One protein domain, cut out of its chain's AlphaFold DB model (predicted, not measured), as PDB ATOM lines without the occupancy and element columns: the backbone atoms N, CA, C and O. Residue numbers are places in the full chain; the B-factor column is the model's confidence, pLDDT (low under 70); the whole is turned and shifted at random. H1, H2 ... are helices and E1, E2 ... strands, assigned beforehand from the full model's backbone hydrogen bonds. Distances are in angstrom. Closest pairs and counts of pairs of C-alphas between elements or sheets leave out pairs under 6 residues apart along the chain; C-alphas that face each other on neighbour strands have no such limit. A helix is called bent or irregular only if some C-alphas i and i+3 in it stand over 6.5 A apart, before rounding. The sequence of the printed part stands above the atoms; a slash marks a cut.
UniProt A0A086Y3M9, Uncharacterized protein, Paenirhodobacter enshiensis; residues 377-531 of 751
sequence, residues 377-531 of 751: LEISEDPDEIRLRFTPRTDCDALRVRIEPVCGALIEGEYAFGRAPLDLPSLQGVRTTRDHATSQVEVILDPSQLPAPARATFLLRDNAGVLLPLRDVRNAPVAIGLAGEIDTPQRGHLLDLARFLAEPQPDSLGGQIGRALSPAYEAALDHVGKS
ATOM      1  N   LEU A 377     270.471 210.372 209.922       88.00
ATOM      2  CA  LEU A 377     269.138 210.056 209.425       88.00
ATOM      3  C   LEU A 377     268.951 210.759 208.084       88.00
ATOM      4  O   LEU A 377     268.866 211.984 208.036       88.00
ATOM      5  N   GLU A 378     268.891 209.983 207.013       90.31
ATOM      6  CA  GLU A 378     268.785 210.470 205.643       90.31
ATOM      7  C   GLU A 378     267.735 209.672 204.881       90.31
ATOM      8  O   GLU A 378     267.566 208.469 205.095       90.31
ATOM      9  N   ILE A 379     267.063 210.342 203.950       93.00
ATOM     10  CA  ILE A 379     266.131 209.713 203.025       93.00
ATOM     11  C   ILE A 379     266.457 210.133 201.597       93.00
ATOM     12  O   ILE A 379     266.743 211.301 201.329       93.00
ATOM     13  N   SER A 380     266.409 209.177 200.677       93.19
ATOM     14  CA  SER A 380     266.446 209.425 199.240       93.19
ATOM     15  C   SER A 380     265.289 208.692 198.575       93.19
ATOM     16  O   SER A 380     265.006 207.541 198.913       93.19
ATOM     17  N   GLU A 381     264.626 209.366 197.645       91.75
ATOM     18  CA  GLU A 381     263.428 208.874 196.971       91.75
ATOM     19  C   GLU A 381     263.695 208.814 195.465       91.75
ATOM     20  O   GLU A 381     263.999 209.839 194.853       91.75
ATOM     21  N   ASP A 382     263.553 207.625 194.890       88.50
ATOM     22  CA  ASP A 382     263.491 207.374 193.452       88.50
ATOM     23  C   ASP A 382     262.105 206.778 193.113       88.50
ATOM     24  O   ASP A 382     261.416 206.286 194.009       88.50
ATOM     25  N   PRO A 383     261.654 206.796 191.842       80.50
ATOM     26  CA  PRO A 383     260.330 206.281 191.470       80.50
ATOM     27  C   PRO A 383     260.076 204.820 191.869       80.50
ATOM     28  O   PRO A 383     258.939 204.457 192.160       80.50
ATOM     29  N   ASP A 384     261.133 204.006 191.892       87.06
ATOM     30  CA  ASP A 384     261.055 202.564 192.137       87.06
ATOM     31  C   ASP A 384     261.463 202.171 193.568       87.06
ATOM     32  O   ASP A 384     261.150 201.072 194.019       87.06
ATOM     33  N   GLU A 385     262.166 203.042 194.299       93.94
ATOM     34  CA  GLU A 385     262.719 202.723 195.619       93.94
ATOM     35  C   GLU A 385     262.742 203.949 196.545       93.94
ATOM     36  O   GLU A 385     263.192 205.035 196.179       93.94
ATOM     37  N   ILE A 386     262.330 203.755 197.798       96.19
ATOM     38  CA  ILE A 386     262.542 204.709 198.890       96.19
ATOM     39  C   ILE A 386     263.626 204.148 199.797       96.19
ATOM     40  O   ILE A 386     263.510 203.033 200.307       96.19
ATOM     41  N   ARG A 387     264.675 204.929 200.033       96.62
ATOM     42  CA  ARG A 387     265.832 204.507 200.814       96.62
ATOM     43  C   ARG A 387     265.989 205.370 202.054       96.62
ATOM     44  O   ARG A 387     266.216 206.571 201.958       96.62
ATOM     45  N   LEU A 388     265.921 204.727 203.210       96.31
ATOM     46  CA  LEU A 388     266.177 205.307 204.519       96.31
ATOM     47  C   LEU A 388     267.539 204.841 205.016       96.31
ATOM     48  O   LEU A 388     267.785 203.639 205.106       96.31
ATOM     49  N   ARG A 389     268.408 205.772 205.390       94.62
ATOM     50  CA  ARG A 389     269.675 205.465 206.053       94.62
ATOM     51  C   ARG A 389     269.680 206.062 207.439       94.62
ATOM     52  O   ARG A 389     269.354 207.234 207.608       94.62
ATOM     53  N   PHE A 390     270.084 205.274 208.422       92.81
ATOM     54  CA  PHE A 390     270.293 205.776 209.767       92.81
ATOM     55  C   PHE A 390     271.391 205.012 210.492       92.81
ATOM     56  O   PHE A 390     271.654 203.853 210.190       92.81
ATOM     57  N   THR A 391     272.021 205.643 211.476       90.38
ATOM     58  CA  THR A 391     273.052 204.992 212.294       90.38
ATOM     59  C   THR A 391     272.546 204.869 213.730       90.38
ATOM     60  O   THR A 391     272.432 205.885 214.407       90.38
ATOM     61  N   PRO A 392     272.202 203.673 214.231       85.31
ATOM     62  CA  PRO A 392     271.798 203.483 215.624       85.31
ATOM     63  C   PRO A 392     272.873 203.974 216.603       85.31
ATOM     64  O   PRO A 392     274.064 203.783 216.363       85.31
ATOM     65  N   ARG A 393     272.466 204.580 217.725       74.12
ATOM     66  CA  ARG A 393     273.406 205.017 218.775       74.12
ATOM     67  C   ARG A 393     273.897 203.857 219.639       74.12
ATOM     68  O   ARG A 393     275.048 203.837 220.060       74.12
ATOM     69  N   THR A 394     273.010 202.908 219.909       77.12
ATOM     70  CA  THR A 394     273.329 201.639 220.562       77.12
ATOM     71  C   THR A 394     273.332 200.538 219.522       77.12
ATOM     72  O   THR A 394     272.531 200.570 218.587       77.12
ATOM     73  N   ASP A 395     274.194 199.540 219.709       80.38
ATOM     74  CA  ASP A 395     274.142 198.339 218.887       80.38
ATOM     75  C   ASP A 395     272.734 197.736 218.910       80.38
ATOM     76  O   ASP A 395     272.149 197.523 219.973       80.38
ATOM     77  N   CYS A 396     272.199 197.482 217.718       86.44
ATOM     78  CA  CYS A 396     270.940 196.781 217.522       86.44
ATOM     79  C   CYS A 396     271.195 195.459 216.803       86.44
ATOM     80  O   CYS A 396     271.991 195.385 215.856       86.44
ATOM     81  N   ASP A 397     270.507 194.407 217.222       88.12
ATOM     82  CA  ASP A 397     270.677 193.075 216.650       88.12
ATOM     83  C   ASP A 397     269.631 192.756 215.569       88.12
ATOM     84  O   ASP A 397     269.857 191.859 214.753       88.12
ATOM     85  N   ALA A 398     268.527 193.508 215.520       92.19
ATOM     86  CA  ALA A 398     267.498 193.410 214.495       92.19
ATOM     87  C   ALA A 398     266.720 194.723 214.295       92.19
ATOM     88  O   ALA A 398     266.715 195.620 215.144       92.19
ATOM     89  N   LEU A 399     266.025 194.799 213.163       94.81
ATOM     90  CA  LEU A 399     265.062 195.838 212.809       94.81
ATOM     91  C   LEU A 399     263.707 195.188 212.519       94.81
ATOM     92  O   LEU A 399     263.627 194.249 211.728       94.81
ATOM     93  N   ARG A 400     262.635 195.730 213.097       96.25
ATOM     94  CA  ARG A 400     261.253 195.434 212.716       96.25
ATOM     95  C   ARG A 400     260.689 196.586 211.894       96.25
ATOM     96  O   ARG A 400     260.744 197.742 212.314       96.25
ATOM     97  N   VAL A 401     260.124 196.256 210.739       97.19
ATOM     98  CA  VAL A 401     259.407 197.192 209.867       97.19
ATOM     99  C   VAL A 401     257.919 196.890 209.973       97.19
ATOM    100  O   VAL A 401     257.502 195.752 209.757       97.19
ATOM    101  N   ARG A 402     257.123 197.902 210.319       97.44
ATOM    102  CA  ARG A 402     255.659 197.818 210.400       97.44
ATOM    103  C   ARG A 402     255.062 198.696 209.313       97.44
ATOM    104  O   ARG A 402     255.354 199.888 209.285       97.44
ATOM    105  N   ILE A 403     254.246 198.126 208.433       97.44
ATOM    106  CA  ILE A 403     253.553 198.863 207.372       97.44
ATOM    107  C   ILE A 403     252.061 198.815 207.669       97.44
ATOM    108  O   ILE A 403     251.433 197.758 207.620       97.44
ATOM    109  N   GLU A 404     251.517 199.981 207.991       97.19
ATOM    110  CA  GLU A 404     250.108 200.218 208.280       97.19
ATOM    111  C   GLU A 404     249.431 200.779 207.020       97.19
ATOM    112  O   GLU A 404     249.510 201.989 206.776       97.19
ATOM    113  N   PRO A 405     248.810 199.940 206.171       96.38
ATOM    114  CA  PRO A 405     248.069 200.436 205.024       96.38
ATOM    115  C   PRO A 405     246.742 201.059 205.450       96.38
ATOM    116  O   PRO A 405     246.103 200.612 206.399       96.38
ATOM    117  N   VAL A 406     246.293 202.061 204.694       95.00
ATOM    118  CA  VAL A 406     244.943 202.630 204.844       95.00
ATOM    119  C   VAL A 406     243.878 201.585 204.493       95.00
ATOM    120  O   VAL A 406     242.800 201.556 205.080       95.00
ATOM    121  N   CYS A 407     244.197 200.712 203.536       88.81
ATOM    122  CA  CYS A 407     243.345 199.625 203.079       88.81
ATOM    123  C   CYS A 407     244.030 198.280 203.354       88.81
ATOM    124  O   CYS A 407     245.017 197.941 202.704       88.81
ATOM    125  N   GLY A 408     243.483 197.486 204.273       87.19
ATOM    126  CA  GLY A 408     243.971 196.134 204.565       87.19
ATOM    127  C   GLY A 408     244.474 195.966 205.996       87.19
ATOM    128  O   GLY A 408     244.216 196.792 206.865       87.19
ATOM    129  N   ALA A 409     245.145 194.844 206.250       91.88
ATOM    130  CA  ALA A 409     245.711 194.544 207.560       91.88
ATOM    131  C   ALA A 409     247.129 195.115 207.694       91.88
ATOM    132  O   ALA A 409     247.876 195.156 206.716       91.88
ATOM    133  N   LEU A 410     247.500 195.490 208.922       94.69
ATOM    134  CA  LEU A 410     248.891 195.736 209.304       94.69
ATOM    135  C   LEU A 410     249.751 194.535 208.890       94.69
ATOM    136  O   LEU A 410     249.417 193.392 209.213       94.69
ATOM    137  N   ILE A 411     250.871 194.810 208.225       96.69
ATOM    138  CA  ILE A 411     251.901 193.813 207.935       96.69
ATOM    139  C   ILE A 411     253.197 194.189 208.646       96.69
ATOM    140  O   ILE A 411     253.552 195.364 208.764       96.69
ATOM    141  N   GLU A 412     253.908 193.181 209.134       96.88
ATOM    142  CA  GLU A 412     255.144 193.349 209.890       96.88
ATOM    143  C   GLU A 412     256.179 192.339 209.408       96.88
ATOM    144  O   GLU A 412     255.837 191.202 209.077       96.88
ATOM    145  N   GLY A 413     257.446 192.740 209.401       95.81
ATOM    146  CA  GLY A 413     258.548 191.811 209.201       95.81
ATOM    147  C   GLY A 413     259.803 192.243 209.926       95.81
ATOM    148  O   GLY A 413     259.980 193.418 210.261       95.81
ATOM    149  N   GLU A 414     260.664 191.268 210.179       95.44
ATOM    150  CA  GLU A 414     261.915 191.467 210.893       95.44
ATOM    151  C   GLU A 414     263.131 191.145 210.038       95.44
ATOM    152  O   GLU A 414     263.096 190.313 209.129       95.44
ATOM    153  N   TYR A 415     264.224 191.822 210.373       94.19
ATOM    154  CA  TYR A 415     265.486 191.756 209.665       94.19
ATOM    155  C   TYR A 415     266.621 191.657 210.673       94.19
ATOM    156  O   TYR A 415     266.794 192.536 211.517       94.19
ATOM    157  N   ALA A 416     267.386 190.570 210.597       90.44
ATOM    158  CA  ALA A 416     268.478 190.301 211.521       90.44
ATOM    159  C   ALA A 416     269.762 191.007 211.075       90.44
ATOM    160  O   ALA A 416     270.183 190.895 209.923       90.44
ATOM    161  N   PHE A 417     270.428 191.652 212.027       87.81
ATOM    162  CA  PHE A 417     271.812 192.116 211.913       87.81
ATOM    163  C   PHE A 417     272.774 191.258 212.751       87.81
ATOM    164  O   PHE A 417     273.982 191.264 212.517       87.81
ATOM    165  N   GLY A 418     272.238 190.530 213.737       79.75
ATOM    166  CA  GLY A 418     272.959 189.623 214.625       79.75
ATOM    167  C   GLY A 418     272.616 188.145 214.412       79.75
ATOM    168  O   GLY A 418     272.107 187.733 213.373       79.75
ATOM    169  N   ARG A 419     272.927 187.322 215.421       77.88
ATOM    170  CA  ARG A 419     272.703 185.861 215.402       77.88
ATOM    171  C   ARG A 419     271.417 185.416 216.102       77.88
ATOM    172  O   ARG A 419     271.097 184.230 216.064       77.88
ATOM    173  N   ALA A 420     270.734 186.327 216.789       80.25
ATOM    174  CA  ALA A 420     269.502 186.015 217.496       80.25
ATOM    175  C   ALA A 420     268.373 185.709 216.494       80.25
ATOM    176  O   ALA A 420     268.281 186.385 215.465       80.25
ATOM    177  N   PRO A 421     267.526 184.701 216.772       81.81
ATOM    178  CA  PRO A 421     266.419 184.356 215.892       81.81
ATOM    179  C   PRO A 421     265.426 185.521 215.757       81.81
ATOM    180  O   PRO A 421     265.331 186.395 216.624       81.81
ATOM    181  N   LEU A 422     264.719 185.530 214.629       86.88
ATOM    182  CA  LEU A 422     263.639 186.468 214.341       86.88
ATOM    183  C   LEU A 422     262.299 185.816 214.667       86.88
ATOM    184  O   LEU A 422     262.123 184.617 214.432       86.88
ATOM    185  N   ASP A 423     261.362 186.614 215.161       86.44
ATOM    186  CA  ASP A 423     260.004 186.174 215.475       86.44
ATOM    187  C   ASP A 423     259.102 186.224 214.235       86.44
ATOM    188  O   ASP A 423     258.121 185.483 214.143       86.44
ATOM    189  N   LEU A 424     259.435 187.089 213.270       91.81
ATOM    190  CA  LEU A 424     258.651 187.324 212.059       91.81
ATOM    191  C   LEU A 424     259.493 187.135 210.786       91.81
ATOM    192  O   LEU A 424     260.682 187.457 210.773       91.81
ATOM    193  N   PRO A 425     258.891 186.643 209.687       92.88
ATOM    194  CA  PRO A 425     259.562 186.595 208.394       92.88
ATOM    195  C   PRO A 425     259.794 188.006 207.830       92.88
ATOM    196  O   PRO A 425     259.076 188.950 208.152       92.88
ATOM    197  N   SER A 426     260.773 188.145 206.935       92.12
ATOM    198  CA  SER A 426     260.994 189.382 206.180       92.12
ATOM    199  C   SER A 426     259.833 189.664 205.218       92.12
ATOM    200  O   SER A 426     259.354 188.746 204.548       92.12
ATOM    201  N   LEU A 427     259.442 190.931 205.076       95.19
ATOM    202  CA  LEU A 427     258.455 191.368 204.088       95.19
ATOM    203  C   LEU A 427     259.037 191.368 202.671       95.19
ATOM    204  O   LEU A 427     260.169 191.802 202.442       95.19
ATOM    205  N   GLN A 428     258.224 190.931 201.709       93.00
ATOM    206  CA  GLN A 428     258.489 191.163 200.292       93.00
ATOM    207  C   GLN A 428     258.430 192.673 200.001       93.00
ATOM    208  O   GLN A 428     257.588 193.368 200.559       93.00
ATOM    209  N   GLY A 429     259.336 193.184 199.162       92.69
ATOM    210  CA  GLY A 429     259.431 194.618 198.858       92.69
ATOM    211  C   GLY A 429     260.233 195.447 199.866       92.69
ATOM    212  O   GLY A 429     260.410 196.639 199.656       92.69
ATOM    213  N   VAL A 430     260.770 194.847 200.934       96.56
ATOM    214  CA  VAL A 430     261.647 195.540 201.891       96.56
ATOM    215  C   VAL A 430     262.989 194.821 201.981       96.56
ATOM    216  O   VAL A 430     263.055 193.612 202.211       96.56
ATOM    217  N   ARG A 431     264.076 195.575 201.818       95.38
ATOM    218  CA  ARG A 431     265.453 195.092 201.961       95.38
ATOM    219  C   ARG A 431     266.180 195.932 202.988       95.38
ATOM    220  O   ARG A 431     266.023 197.146 203.019       95.38
ATOM    221  N   THR A 432     267.005 195.291 203.800       94.88
ATOM    222  CA  THR A 432     267.774 195.983 204.833       94.88
ATOM    223  C   THR A 432     269.213 195.504 204.814       94.88
ATOM    224  O   THR A 432     269.457 194.298 204.731       94.88
ATOM    225  N   THR A 433     270.160 196.415 204.957       92.69
ATOM    226  CA  THR A 433     271.577 196.093 205.131       92.69
ATOM    227  C   THR A 433     272.123 196.860 206.330       92.69
ATOM    228  O   THR A 433     271.618 197.924 206.682       92.69
ATOM    229  N   ARG A 434     273.140 196.300 206.992       91.56
ATOM    230  CA  ARG A 434     273.907 196.991 208.031       91.56
ATOM    231  C   ARG A 434     275.379 196.926 207.668       91.56
ATOM    232  O   ARG A 434     275.916 195.838 207.464       91.56
ATOM    233  N   ASP A 435     276.029 198.077 207.604       89.19
ATOM    234  CA  ASP A 435     277.478 198.153 207.493       89.19
ATOM    235  C   ASP A 435     278.101 197.921 208.876       89.19
ATOM    236  O   ASP A 435     277.844 198.660 209.824       89.19
ATOM    237  N   HIS A 436     278.928 196.884 209.008       83.00
ATOM    238  CA  HIS A 436     279.593 196.554 210.269       83.00
ATOM    239  C   HIS A 436     280.693 197.549 210.664       83.00
ATOM    240  O   HIS A 436     281.022 197.625 211.845       83.00
ATOM    241  N   ALA A 437     281.272 198.297 209.717       84.75
ATOM    242  CA  ALA A 437     282.325 199.268 210.009       84.75
ATOM    243  C   ALA A 437     281.755 200.577 210.570       84.75
ATOM    244  O   ALA A 437     282.309 201.142 211.509       84.75
ATOM    245  N   THR A 438     280.643 201.048 210.004       83.06
ATOM    246  CA  THR A 438     280.011 202.326 210.375       83.06
ATOM    247  C   THR A 438     278.778 202.162 211.264       83.06
ATOM    248  O   THR A 438     278.252 203.148 211.771       83.06
ATOM    249  N   SER A 439     278.302 200.927 211.454       86.19
ATOM    250  CA  SER A 439     277.000 200.596 212.052       86.19
ATOM    251  C   SER A 439     275.789 201.200 211.340       86.19
ATOM    252  O   SER A 439     274.678 201.081 211.852       86.19
ATOM    253  N   GLN A 440     275.963 201.800 210.160       91.75
ATOM    254  CA  GLN A 440     274.863 202.370 209.393       91.75
ATOM    255  C   GLN A 440     273.911 201.266 208.926       91.75
ATOM    256  O   GLN A 440     274.337 200.251 208.377       91.75
ATOM    257  N   VAL A 441     272.618 201.486 209.134       94.50
ATOM    258  CA  VAL A 441     271.524 200.664 208.627       94.50
ATOM    259  C   VAL A 441     270.911 201.370 207.423       94.50
ATOM    260  O   VAL A 441     270.554 202.546 207.491       94.50
ATOM    261  N   GLU A 442     270.774 200.645 206.321       95.94
ATOM    262  CA  GLU A 442     270.056 201.079 205.127       95.94
ATOM    263  C   GLU A 442     268.801 200.218 204.969       95.94
ATOM    264  O   GLU A 442     268.872 198.990 205.002       95.94
ATOM    265  N   VAL A 443     267.650 200.864 204.803       97.19
ATOM    266  CA  VAL A 443     266.357 200.237 204.529       97.19
ATOM    267  C   VAL A 443     265.878 200.724 203.172       97.19
ATOM    268  O   VAL A 443     265.732 201.924 202.959       97.19
ATOM    269  N   ILE A 444     265.630 199.792 202.262       97.19
ATOM    270  CA  ILE A 444     265.110 200.043 200.922       97.19
ATOM    271  C   ILE A 444     263.696 199.474 200.865       97.19
ATOM    272  O   ILE A 444     263.490 198.284 201.119       97.19
ATOM    273  N   LEU A 445     262.735 200.329 200.544       97.12
ATOM    274  CA  LEU A 445     261.336 199.994 200.328       97.12
ATOM    275  C   LEU A 445     261.058 200.102 198.829       97.12
ATOM    276  O   LEU A 445     261.294 201.160 198.258       97.12
ATOM    277  N   ASP A 446     260.560 199.038 198.211       95.81
ATOM    278  CA  ASP A 446     260.041 199.023 196.840       95.81
ATOM    279  C   ASP A 446     258.530 199.302 196.898       95.81
ATOM    280  O   ASP A 446     257.759 198.404 197.262       95.81
ATOM    281  N   PRO A 447     258.071 200.526 196.573       91.62
ATOM    282  CA  PRO A 447     256.664 200.887 196.699       91.62
ATOM    283  C   PRO A 447     255.742 200.044 195.809       91.62
ATOM    284  O   PRO A 447     254.565 199.908 196.129       91.62
ATOM    285  N   SER A 448     256.251 199.441 194.725       91.19
ATOM    286  CA  SER A 448     255.451 198.621 193.805       91.19
ATOM    287  C   SER A 448     255.059 197.258 194.386       91.19
ATOM    288  O   SER A 448     254.097 196.636 193.931       91.19
ATOM    289  N   GLN A 449     255.790 196.790 195.402       93.56
ATOM    290  CA  GLN A 449     255.569 195.500 196.063       93.56
ATOM    291  C   GLN A 449     254.902 195.631 197.436       93.56
ATOM    292  O   GLN A 449     254.637 194.619 198.088       93.56
ATOM    293  N   LEU A 450     254.642 196.857 197.884       94.50
ATOM    294  CA  LEU A 450     254.105 197.155 199.204       94.50
ATOM    295  C   LEU A 450     252.684 197.711 199.098       94.50
ATOM    296  O   LEU A 450     252.348 198.377 198.119       94.50
ATOM    297  N   PRO A 451     251.820 197.456 200.095       94.25
ATOM    298  CA  PRO A 451     250.493 198.045 200.096       94.25
ATOM    299  C   PRO A 451     250.606 199.564 200.276       94.25
ATOM    300  O   PRO A 451     251.346 200.046 201.134       94.25
ATOM    301  N   ALA A 452     249.842 200.309 199.483       93.62
ATOM    302  CA  ALA A 452     249.778 201.763 199.530       93.62
ATOM    303  C   ALA A 452     248.334 202.244 199.252       93.62
ATOM    304  O   ALA A 452     247.600 201.541 198.554       93.62
ATOM    305  N   PRO A 453     247.896 203.408 199.775       97.06
ATOM    306  CA  PRO A 453     248.643 204.304 200.656       97.06
ATOM    307  C   PRO A 453     248.889 203.694 202.043       97.06
ATOM    308  O   PRO A 453     248.013 203.016 202.585       97.06
ATOM    309  N   ALA A 454     250.068 203.924 202.627       97.19
ATOM    310  CA  ALA A 454     250.441 203.339 203.919       97.19
ATOM    311  C   ALA A 454     251.473 204.164 204.697       97.19
ATOM    312  O   ALA A 454     252.238 204.935 204.113       97.19
ATOM    313  N   ARG A 455     251.538 203.948 206.015       97.00
ATOM    314  CA  ARG A 455     252.610 204.444 206.889       97.00
ATOM    315  C   ARG A 455     253.549 203.301 207.268       97.00
ATOM    316  O   ARG A 455     253.122 202.330 207.885       97.00
ATOM    317  N   ALA A 456     254.830 203.439 206.949       97.31
ATOM    318  CA  ALA A 456     255.886 202.547 207.411       97.31
ATOM    319  C   ALA A 456     256.574 203.131 208.658       97.31
ATOM    320  O   ALA A 456     256.983 204.292 208.649       97.31
ATOM    321  N   THR A 457     256.712 202.333 209.718       96.69
ATOM    322  CA  THR A 457     257.441 202.678 210.950       96.69
ATOM    323  C   THR A 457     258.503 201.629 211.275       96.69
ATOM    324  O   THR A 457     258.422 200.475 210.843       96.69
ATOM    325  N   PHE A 458     259.517 202.040 212.037       95.69
ATOM    326  CA  PHE A 458     260.732 201.260 212.278       95.69
ATOM    327  C   PHE A 458     260.955 201.072 213.778       95.69
ATOM    328  O   PHE A 458     260.903 202.041 214.536       95.69
ATOM    329  N   LEU A 459     261.212 199.838 214.214       94.69
ATOM    330  CA  LEU A 459     261.557 199.517 215.600       94.69
ATOM    331  C   LEU A 459     262.885 198.770 215.642       94.69
ATOM    332  O   LEU A 459     263.064 197.778 214.940       94.69
ATOM    333  N   LEU A 460     263.805 199.229 216.480       92.19
ATOM    334  CA  LEU A 460     265.096 198.589 216.687       92.19
ATOM    335  C   LEU A 460     265.025 197.659 217.886       92.19
ATOM    336  O   LEU A 460     264.484 198.032 218.927       92.19
ATOM    337  N   ARG A 461     265.584 196.459 217.738       90.62
ATOM    338  CA  ARG A 461     265.754 195.530 218.850       90.62
ATOM    339  C   ARG A 461     267.097 195.795 219.521       90.62
ATOM    340  O   ARG A 461     268.142 195.768 218.866       90.62
ATOM    341  N   ASP A 462     267.046 196.127 220.806       84.56
ATOM    342  CA  ASP A 462     268.237 196.351 221.619       84.56
ATOM    343  C   ASP A 462     268.885 195.025 222.062       84.56
ATOM    344  O   ASP A 462     268.361 193.931 221.844       84.56
ATOM    345  N   ASN A 463     270.035 195.114 222.732       79.31
ATOM    346  CA  ASN A 463     270.755 193.941 223.240       79.31
ATOM    347  C   ASN A 463     269.998 193.168 224.342       79.31
ATOM    348  O   ASN A 463     270.369 192.032 224.644       79.31
ATOM    349  N   ALA A 464     268.967 193.760 224.956       82.31
ATOM    350  CA  ALA A 464     268.084 193.094 225.912       82.31
ATOM    351  C   ALA A 464     266.905 192.378 225.220       82.31
ATOM    352  O   ALA A 464     266.119 191.705 225.890       82.31
ATOM    353  N   GLY A 465     266.793 192.490 223.893       83.25
ATOM    354  CA  GLY A 465     265.713 191.918 223.095       83.25
ATOM    355  C   GLY A 465     264.445 192.775 223.062       83.25
ATOM    356  O   GLY A 465     263.416 192.306 222.578       83.25
ATOM    357  N   VAL A 466     264.485 194.012 223.566       88.50
ATOM    358  CA  VAL A 466     263.340 194.928 223.587       88.50
ATOM    359  C   VAL A 466     263.266 195.695 222.271       88.50
ATOM    360  O   VAL A 466     264.261 196.233 221.792       88.50
ATOM    361  N   LEU A 467     262.067 195.764 221.688       89.38
ATOM    362  CA  LEU A 467     261.795 196.565 220.497       89.38
ATOM    363  C   LEU A 467     261.431 197.995 220.884       89.38
ATOM    364  O   LEU A 467     260.409 198.235 221.530       89.38
ATOM    365  N   LEU A 468     262.245 198.943 220.438       90.44
ATOM    366  CA  LEU A 468     262.071 200.366 220.690       90.44
ATOM    367  C   LEU A 468     261.802 201.100 219.370       90.44
ATOM    368  O   LEU A 468     262.499 200.851 218.385       90.44
ATOM    369  N   PRO A 469     260.807 202.003 219.311       91.31
ATOM    370  CA  PRO A 469     260.546 202.783 218.107       91.31
ATOM    371  C   PRO A 469     261.742 203.676 217.771       91.31
ATOM    372  O   PRO A 469     262.306 204.330 218.650       91.31
ATOM    373  N   LEU A 470     262.101 203.733 216.489       91.38
ATOM    374  CA  LEU A 470     263.117 204.650 215.990       91.38
ATOM    375  C   LEU A 470     262.562 206.079 216.033       91.38
ATOM    376  O   LEU A 470     261.545 206.383 215.403       91.38
ATOM    377  N   ARG A 471     263.230 206.953 216.785       89.44
ATOM    378  CA  ARG A 471     262.824 208.347 217.002       89.44
ATOM    379  C   ARG A 471     264.007 209.293 216.817       89.44
ATOM    380  O   ARG A 471     265.153 208.879 216.978       89.44
ATOM    381  N   ASP A 472     263.729 210.544 216.462       85.81
ATOM    382  CA  ASP A 472     264.745 211.602 216.379       85.81
ATOM    383  C   ASP A 472     265.044 212.246 217.750       85.81
ATOM    384  O   ASP A 472     264.480 211.872 218.781       85.81
ATOM    385  N   VAL A 473     265.925 213.251 217.760       79.31
ATOM    386  CA  VAL A 473     266.303 214.030 218.957       79.31
ATOM    387  C   VAL A 473     265.119 214.720 219.644       79.31
ATOM    388  O   VAL A 473     265.142 214.917 220.858       79.31
ATOM    389  N   ARG A 474     264.065 215.063 218.891       78.38
ATOM    390  CA  ARG A 474     262.828 215.678 219.398       78.38
ATOM    391  C   ARG A 474     261.774 214.635 219.765       78.38
ATOM    392  O   ARG A 474     260.627 214.995 220.014       78.38
ATOM    393  N   ASN A 475     262.150 213.355 219.815       82.50
ATOM    394  CA  ASN A 475     261.258 212.230 220.073       82.50
ATOM    395  C   ASN A 475     260.181 212.033 218.980       82.50
ATOM    396  O   ASN A 475     259.209 211.302 219.200       82.50
ATOM    397  N   ALA A 476     260.345 212.633 217.795       87.38
ATOM    398  CA  ALA A 476     259.454 212.430 216.659       87.38
ATOM    399  C   ALA A 476     259.680 211.032 216.059       87.38
ATOM    400  O   ALA A 476     260.831 210.621 215.879       87.38
ATOM    401  N   PRO A 477     258.612 210.271 215.758       90.25
ATOM    402  CA  PRO A 477     258.747 208.951 215.156       90.25
ATOM    403  C   PRO A 477     259.358 209.045 213.753       90.25
ATOM    404  O   PRO A 477     258.931 209.846 212.922       90.25
ATOM    405  N   VAL A 478     260.337 208.186 213.461       93.44
ATOM    406  CA  VAL A 478     260.839 208.008 212.095       93.44
ATOM    407  C   VAL A 478     259.822 207.165 211.332       93.44
ATOM    408  O   VAL A 478     259.658 205.973 211.598       93.44
ATOM    409  N   ALA A 479     259.123 207.801 210.395       95.12
ATOM    410  CA  ALA A 479     258.095 207.174 209.578       95.12
ATOM    411  C   ALA A 479     258.213 207.600 208.111       95.12
ATOM    412  O   ALA A 479     258.633 208.718 207.810       95.12
ATOM    413  N   ILE A 480     257.817 206.703 207.209       96.50
ATOM    414  CA  ILE A 480     257.815 206.917 205.758       96.50
ATOM    415  C   ILE A 480     256.406 206.690 205.225       96.50
ATOM    416  O   ILE A 480     255.740 205.724 205.601       96.50
ATOM    417  N   GLY A 481     255.947 207.578 204.352       96.38
ATOM    418  CA  GLY A 481     254.703 207.398 203.614       96.38
ATOM    419  C   GLY A 481     254.938 206.619 202.325       96.38
ATOM    420  O   GLY A 481     255.854 206.934 201.564       96.38
ATOM    421  N   LEU A 482     254.085 205.633 202.064       96.25
ATOM    422  CA  LEU A 482     253.971 204.958 200.774       96.25
ATOM    423  C   LEU A 482     252.789 205.573 200.025       96.25
ATOM    424  O   LEU A 482     251.658 205.513 200.510       96.25
ATOM    425  N   ALA A 483     253.060 206.206 198.884       95.12
ATOM    426  CA  ALA A 483     252.045 206.890 198.086       95.12
ATOM    427  C   ALA A 483     251.161 205.886 197.334       95.12
ATOM    428  O   ALA A 483     251.649 204.887 196.813       95.12
ATOM    429  N   GLY A 484     249.862 206.166 197.254       93.44
ATOM    430  CA  GLY A 484     248.900 205.332 196.539       93.44
ATOM    431  C   GLY A 484     247.565 206.044 196.357       93.44
ATOM    432  O   GLY A 484     247.358 207.140 196.881       93.44
ATOM    433  N   GLU A 485     246.652 205.406 195.633       92.94
ATOM    434  CA  GLU A 485     245.296 205.905 195.396       92.94
ATOM    435  C   GLU A 485     244.262 205.055 196.142       92.94
ATOM    436  O   GLU A 485     244.503 203.897 196.484       92.94
ATOM    437  N   ILE A 486     243.097 205.643 196.418       94.12
ATOM    438  CA  ILE A 486     241.968 204.956 197.048       94.12
ATOM    439  C   ILE A 486     240.774 205.073 196.108       94.12
ATOM    440  O   ILE A 486     240.177 206.143 196.005       94.12
ATOM    441  N   ASP A 487     240.393 203.966 195.471       87.88
ATOM    442  CA  ASP A 487     239.336 203.948 194.448       87.88
ATOM    443  C   ASP A 487     237.990 204.477 194.960       87.88
ATOM    444  O   ASP A 487     237.249 205.163 194.257       87.88
ATOM    445  N   THR A 488     237.623 204.124 196.195       89.56
ATOM    446  CA  THR A 488     236.375 204.567 196.830       89.56
ATOM    447  C   THR A 488     236.655 205.002 198.265       89.56
ATOM    448  O   THR A 488     236.590 204.183 199.190       89.56
ATOM    449  N   PRO A 489     237.003 206.283 198.480       92.38
ATOM    450  CA  PRO A 489     237.330 206.776 199.806       92.38
ATOM    451  C   PRO A 489     236.141 206.684 200.762       92.38
ATOM    452  O   PRO A 489     235.026 207.099 200.455       92.38
ATOM    453  N   GLN A 490     236.389 206.155 201.957       91.56
ATOM    454  CA  GLN A 490     235.406 206.068 203.030       91.56
ATOM    455  C   GLN A 490     235.868 206.897 204.222       91.56
ATOM    456  O   GLN A 490     237.044 207.239 204.350       91.56
ATOM    457  N   ARG A 491     234.948 207.172 205.153       92.00
ATOM    458  CA  ARG A 491     235.275 207.898 206.386       92.00
ATOM    459  C   ARG A 491     236.413 207.230 207.171       92.00
ATOM    460  O   ARG A 491     237.245 207.946 207.704       92.00
ATOM    461  N   GLY A 492     236.454 205.894 207.232       93.62
ATOM    462  CA  GLY A 492     237.542 205.162 207.895       93.62
ATOM    463  C   GLY A 492     238.908 205.489 207.288       93.62
ATOM    464  O   GLY A 492     239.797 205.928 208.006       93.62
ATOM    465  N   HIS A 493     239.011 205.426 205.957       95.25
ATOM    466  CA  HIS A 493     240.244 205.740 205.231       95.25
ATOM    467  C   HIS A 493     240.742 207.167 205.505       95.25
ATOM    468  O   HIS A 493     241.928 207.382 205.741       95.25
ATOM    469  N   LEU A 494     239.825 208.142 205.518       95.38
ATOM    470  CA  LEU A 494     240.148 209.529 205.857       95.38
ATOM    471  C   LEU A 494     240.709 209.651 207.284       95.38
ATOM    472  O   LEU A 494     241.667 210.388 207.504       95.38
ATOM    473  N   LEU A 495     240.126 208.934 208.250       95.31
ATOM    474  CA  LEU A 495     240.587 208.959 209.640       95.31
ATOM    475  C   LEU A 495     241.964 208.317 209.807       95.31
ATOM    476  O   LEU A 495     242.776 208.840 210.565       95.31
ATOM    477  N   ASP A 496     242.245 207.229 209.097       95.44
ATOM    478  CA  ASP A 496     243.551 206.572 209.167       95.44
ATOM    479  C   ASP A 496     244.645 207.437 208.528       95.44
ATOM    480  O   ASP A 496     245.686 207.660 209.145       95.44
ATOM    481  N   LEU A 497     244.370 208.063 207.379       96.69
ATOM    482  CA  LEU A 497     245.265 209.063 206.780       96.69
ATOM    483  C   LEU A 497     245.516 210.252 207.718       96.69
ATOM    484  O   LEU A 497     246.658 210.680 207.891       96.69
ATOM    485  N   ALA A 498     244.469 210.765 208.366       95.88
ATOM    486  CA  ALA A 498     244.591 211.859 209.323       95.88
ATOM    487  C   ALA A 498     245.424 211.480 210.555       95.88
ATOM    488  O   ALA A 498     246.175 212.316 211.054       95.88
ATOM    489  N   ARG A 499     245.318 210.234 211.038       95.12
ATOM    490  CA  ARG A 499     246.157 209.694 212.122       95.12
ATOM    491  C   ARG A 499     247.610 209.549 211.688       95.12
ATOM    492  O   ARG A 499     248.503 209.907 212.447       95.12
ATOM    493  N   PHE A 500     247.865 209.085 210.467       95.25
ATOM    494  CA  PHE A 500     249.229 208.982 209.944       95.25
ATOM    495  C   PHE A 500     249.903 210.350 209.818       95.25
ATOM    496  O   PHE A 500     251.082 210.475 210.139       95.25
ATOM    497  N   LEU A 501     249.146 211.375 209.418       94.88
ATOM    498  CA  LEU A 501     249.607 212.761 209.277       94.88
ATOM    499  C   LEU A 501     249.522 213.583 210.577       94.88
ATOM    500  O   LEU A 501     249.888 214.758 210.584       94.88
ATOM    501  N   ALA A 502     249.007 213.006 211.667       94.44
ATOM    502  CA  ALA A 502     248.859 213.703 212.940       94.44
ATOM    503  C   ALA A 502     250.192 213.879 213.676       94.44
ATOM    504  O   ALA A 502     250.332 214.856 214.409       94.44
ATOM    505  N   GLU A 503     251.132 212.956 213.489       92.38
ATOM    506  CA  GLU A 503     252.402 212.905 214.215       92.38
ATOM    507  C   GLU A 503     253.438 213.912 213.673       92.38
ATOM    508  O   GLU A 503     253.416 214.261 212.486       92.38
ATOM    509  N   PRO A 504     254.372 214.396 214.514       90.62
ATOM    510  CA  PRO A 504     255.540 215.136 214.053       90.62
ATOM    511  C   PRO A 504     256.450 214.239 213.216       90.62
ATOM    512  O   PRO A 504     256.487 213.022 213.385       90.62
ATOM    513  N   GLN A 505     257.225 214.863 212.334       88.06
ATOM    514  CA  GLN A 505     258.227 214.182 211.519       88.06
ATOM    515  C   GLN A 505     259.609 214.802 211.768       88.06
ATOM    516  O   GLN A 505     259.696 216.016 211.984       88.06
ATOM    517  N   PRO A 506     260.692 214.015 211.681       87.38
ATOM    518  CA  PRO A 506     262.044 214.554 211.699       87.38
ATOM    519  C   PRO A 506     262.284 215.494 210.510       87.38
ATOM    520  O   PRO A 506     261.946 215.166 209.369       87.38
ATOM    521  N   ASP A 507     262.922 216.641 210.755       81.56
ATOM    522  CA  ASP A 507     263.207 217.634 209.705       81.56
ATOM    523  C   ASP A 507     264.112 217.058 208.605       81.56
ATOM    524  O   ASP A 507     263.983 217.430 207.439       81.56
ATOM    525  N   SER A 508     264.989 216.110 208.955       80.88
ATOM    526  CA  SER A 508     265.891 215.439 208.013       80.88
ATOM    527  C   SER A 508     265.170 214.567 206.983       80.88
ATOM    528  O   SER A 508     265.730 214.290 205.926       80.88
ATOM    529  N   LEU A 509     263.915 214.179 207.242       88.12
ATOM    530  CA  LEU A 509     263.079 213.483 206.263       88.12
ATOM    531  C   LEU A 509     262.365 214.451 205.309       88.12
ATOM    532  O   LEU A 509     261.641 214.027 204.410       88.12
ATOM    533  N   GLY A 510     262.530 215.763 205.499       83.81
ATOM    534  CA  GLY A 510     262.132 216.787 204.540       83.81
ATOM    535  C   GLY A 510     260.648 216.796 204.174       83.81
ATOM    536  O   GLY A 510     260.319 217.212 203.067       83.81
ATOM    537  N   GLY A 511     259.747 216.330 205.041       87.50
ATOM    538  CA  GLY A 511     258.316 216.309 204.726       87.50
ATOM    539  C   GLY A 511     257.792 215.047 204.049       87.50
ATOM    540  O   GLY A 511     256.659 215.078 203.565       87.50
ATOM    541  N   GLN A 512     258.590 213.976 203.956       92.88
ATOM    542  CA  GLN A 512     258.308 212.844 203.069       92.88
ATOM    543  C   GLN A 512     256.924 212.211 203.278       92.88
ATOM    544  O   GLN A 512     256.173 212.083 202.311       92.88
ATOM    545  N   ILE A 513     256.535 211.890 204.517       93.56
ATOM    546  CA  ILE A 513     255.231 211.259 204.783       93.56
ATOM    547  C   ILE A 513     254.063 212.156 204.353       93.56
ATOM    548  O   ILE A 513     253.106 211.683 203.740       93.56
ATOM    549  N   GLY A 514     254.176 213.466 204.593       91.62
ATOM    550  CA  GLY A 514     253.216 214.456 204.113       91.62
ATOM    551  C   GLY A 514     253.171 214.513 202.587       91.62
ATOM    552  O   GLY A 514     252.095 214.513 202.000       91.62
ATOM    553  N   ARG A 515     254.328 214.492 201.911       91.88
ATOM    554  CA  ARG A 515     254.381 214.451 200.439       91.88
ATOM    555  C   ARG A 515     253.698 213.223 199.855       91.88
ATOM    556  O   ARG A 515     252.957 213.375 198.889       91.88
ATOM    557  N   ALA A 516     253.932 212.056 200.441       94.50
ATOM    558  CA  ALA A 516     253.407 210.793 199.944       94.50
ATOM    559  C   ALA A 516     251.902 210.618 200.213       94.50
ATOM    560  O   ALA A 516     251.186 210.120 199.348       94.50
ATOM    561  N   LEU A 517     251.411 211.020 201.393       95.81
ATOM    562  CA  LEU A 517     250.042 210.713 201.830       95.81
ATOM    563  C   LEU A 517     249.040 211.866 201.655       95.81
ATOM    564  O   LEU A 517     247.838 211.600 201.597       95.81
ATOM    565  N   SER A 518     249.483 213.126 201.539       92.94
ATOM    566  CA  SER A 518     248.568 214.266 201.354       92.94
ATOM    567  C   SER A 518     247.646 214.143 200.132       92.94
ATOM    568  O   SER A 518     246.465 214.426 200.306       92.94
ATOM    569  N   PRO A 519     248.085 213.676 198.943       93.94
ATOM    570  CA  PRO A 519     247.179 213.533 197.798       93.94
ATOM    571  C   PRO A 519     245.997 212.590 198.072       93.94
ATOM    572  O   PRO A 519     244.852 212.918 197.769       93.94
ATOM    573  N   ALA A 520     246.254 211.442 198.711       95.88
ATOM    574  CA  ALA A 520     245.204 210.500 199.100       95.88
ATOM    575  C   ALA A 520     244.293 211.082 200.192       95.88
ATOM    576  O   ALA A 520     243.079 210.868 200.171       95.88
ATOM    577  N   TYR A 521     244.867 211.833 201.134       95.62
ATOM    578  CA  TYR A 521     244.128 212.523 202.190       95.62
ATOM    579  C   TYR A 521     243.179 213.586 201.630       95.62
ATOM    580  O   TYR A 521     241.997 213.569 201.963       95.62
ATOM    581  N   GLU A 522     243.662 214.449 200.736       93.44
ATOM    582  CA  GLU A 522     242.871 215.485 200.063       93.44
ATOM    583  C   GLU A 522     241.743 214.860 199.228       93.44
ATOM    584  O   GLU A 522     240.581 215.219 199.403       93.44
ATOM    585  N   ALA A 523     242.043 213.834 198.422       93.12
ATOM    586  CA  ALA A 523     241.033 213.130 197.632       93.12
ATOM    587  C   ALA A 523     239.959 212.451 198.505       93.12
ATOM    588  O   ALA A 523     238.761 212.504 198.200       93.12
ATOM    589  N   ALA A 524     240.362 211.824 199.617       94.56
ATOM    590  CA  ALA A 524     239.428 211.213 200.556       94.56
ATOM    591  C   ALA A 524     238.552 212.258 201.256       94.56
ATOM    592  O   ALA A 524     237.353 212.038 201.457       94.56
ATOM    593  N   LEU A 525     239.140 213.398 201.602       92.62
ATOM    594  CA  LEU A 525     238.458 214.498 202.258       92.62
ATOM    595  C   LEU A 525     237.452 215.179 201.327       92.62
ATOM    596  O   LEU A 525     236.314 215.391 201.742       92.62
ATOM    597  N   ASP A 526     237.806 215.419 200.066       90.81
ATOM    598  CA  ASP A 526     236.896 215.947 199.044       90.81
ATOM    599  C   ASP A 526     235.709 215.008 198.807       90.81
ATOM    600  O   ASP A 526     234.560 215.445 198.691       90.81
ATOM    601  N   HIS A 527     235.953 213.695 198.797       92.44
ATOM    602  CA  HIS A 527     234.898 212.701 198.629       92.44
ATOM    603  C   HIS A 527     233.932 212.666 199.825       92.44
ATOM    604  O   HIS A 527     232.716 212.784 199.656       92.44
ATOM    605  N   VAL A 528     234.454 212.527 201.050       90.56
ATOM    606  CA  VAL A 528     233.650 212.428 202.287       90.56
ATOM    607  C   VAL A 528     233.009 213.777 202.659       90.56
ATOM    608  O   VAL A 528     231.911 213.833 203.230       90.56
ATOM    609  N   GLY A 529     233.683 214.873 202.323       87.88
ATOM    610  CA  GLY A 529     233.294 216.258 202.569       87.88
ATOM    611  C   GLY A 529     232.407 216.872 201.488       87.88
ATOM    612  O   GLY A 529     231.921 217.979 201.694       87.88
ATOM    613  N   LYS A 530     232.108 216.162 200.391       88.12
ATOM    614  CA  LYS A 530     231.358 216.668 199.222       88.12
ATOM    615  C   LYS A 530     230.035 217.374 199.544       88.12
ATOM    616  O   LYS A 530     229.587 218.238 198.799       88.12
ATOM    617  N   SER A 531     229.383 216.992 200.643       85.25
ATOM    618  CA  SER A 531     228.126 217.612 201.091       85.25
ATOM    619  C   SER A 531     228.297 218.972 201.782       85.25
ATOM    620  O   SER A 531     227.294 219.608 202.096       85.25
TER     621      SER A 531
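Overview. This is residues 377 to 531 of the 751 residues of an uncharacterized protein of Paenirhodobacter enshiensis (UniProt A0A086Y3M9). Two antiparallel sheets form a sandwich, face to face: a branched, strongly twisted sheet of E3, E4, E7, E8 and E9, and a sheet in the order E1, E2, E6, E5. At one end a helical hairpin, H1 and H2, packs on E7 and E9 and runs outward, lengthening the whole. The printed part has 155 residues, with nine named strands followed by two named helices; the class is mixed, with 77 residues, under half, in named elements. It is compact, with a radius of gyration of the C-alphas of 16.0 A, yet elongated, spanning 56 by 30 by 29 A.

Along the chain. In the larger sheet E3 is residues 398 to 405, 22.7 A long, E4 is 411 to 416, 17.3 A, E7 is 454 to 461, 22.8 A, E8 is 467 to 469 and E9 is 479 to 482. In the other sheet E1 is residues 377 to 381, beginning at C-alpha 377 (269.138, 210.056, 209.425), E2 is 386 to 390, E5 is 430 to 434 and E6 is 441 to 445. H1 is residues 491 to 500, 14.4 A long. H2 is residues 512 to 529, 25.3 A long, ending at C-alpha 529 (233.294, 216.258, 202.569).

Arrangement. E7 has E3 on one side, with N 457 and O 402 2.8 A apart, and E8 and E9 on the other, with N 460 and O 468 2.8 A apart and N 480 and O 456 2.9 A apart. E4 is the neighbour of E3, with N 401 and O 413 at 2.9 A. In the other sheet three pairs of neighbour strands have backbone N and O within hydrogen-bond range: N 380 and O 387 across E1 and E2 at 2.9 A, N 388 and O 443 across E2 and E6 at 2.8 A, and N 433 and O 442 across E5 and E6 at 2.9 A. The facing parts of the two sheets are 10.9 A centre to centre, their strands at 27 degrees. H1 is on the larger sheet at a height of 10.0 A, over E7 and slantwise to the strands at 42 degrees on the local plane. H2 is on it too, at a height over the sheet of 10.3 A, and it lies over E9; the closest C-alphas of H2 and E9 are those of Ile 513 and Gly 481, 4.1 A apart. H1 and H2 touch, closest at the C-alphas of Leu 494 and Ala 524, 5.6 A, at a shallow tilt of 24 degrees, opposite ways. H2 is irregular, C-alphas 516 and 519 being 7.1 A apart, with a kink of 39 degrees near residue 519. Every O i to N i+4 pair is within hydrogen-bond range in H1, and 12 of 14 in H2.

Size, cuts and confidence. The C-alphas farthest apart, those of Ala 437 and Ser 531, are 57.9 A apart. The printed part has no cut. The links E4 to E5 and H1 to H2 are long. Mean pLDDT of the printed part is 91.2, and no printed residue is under 70.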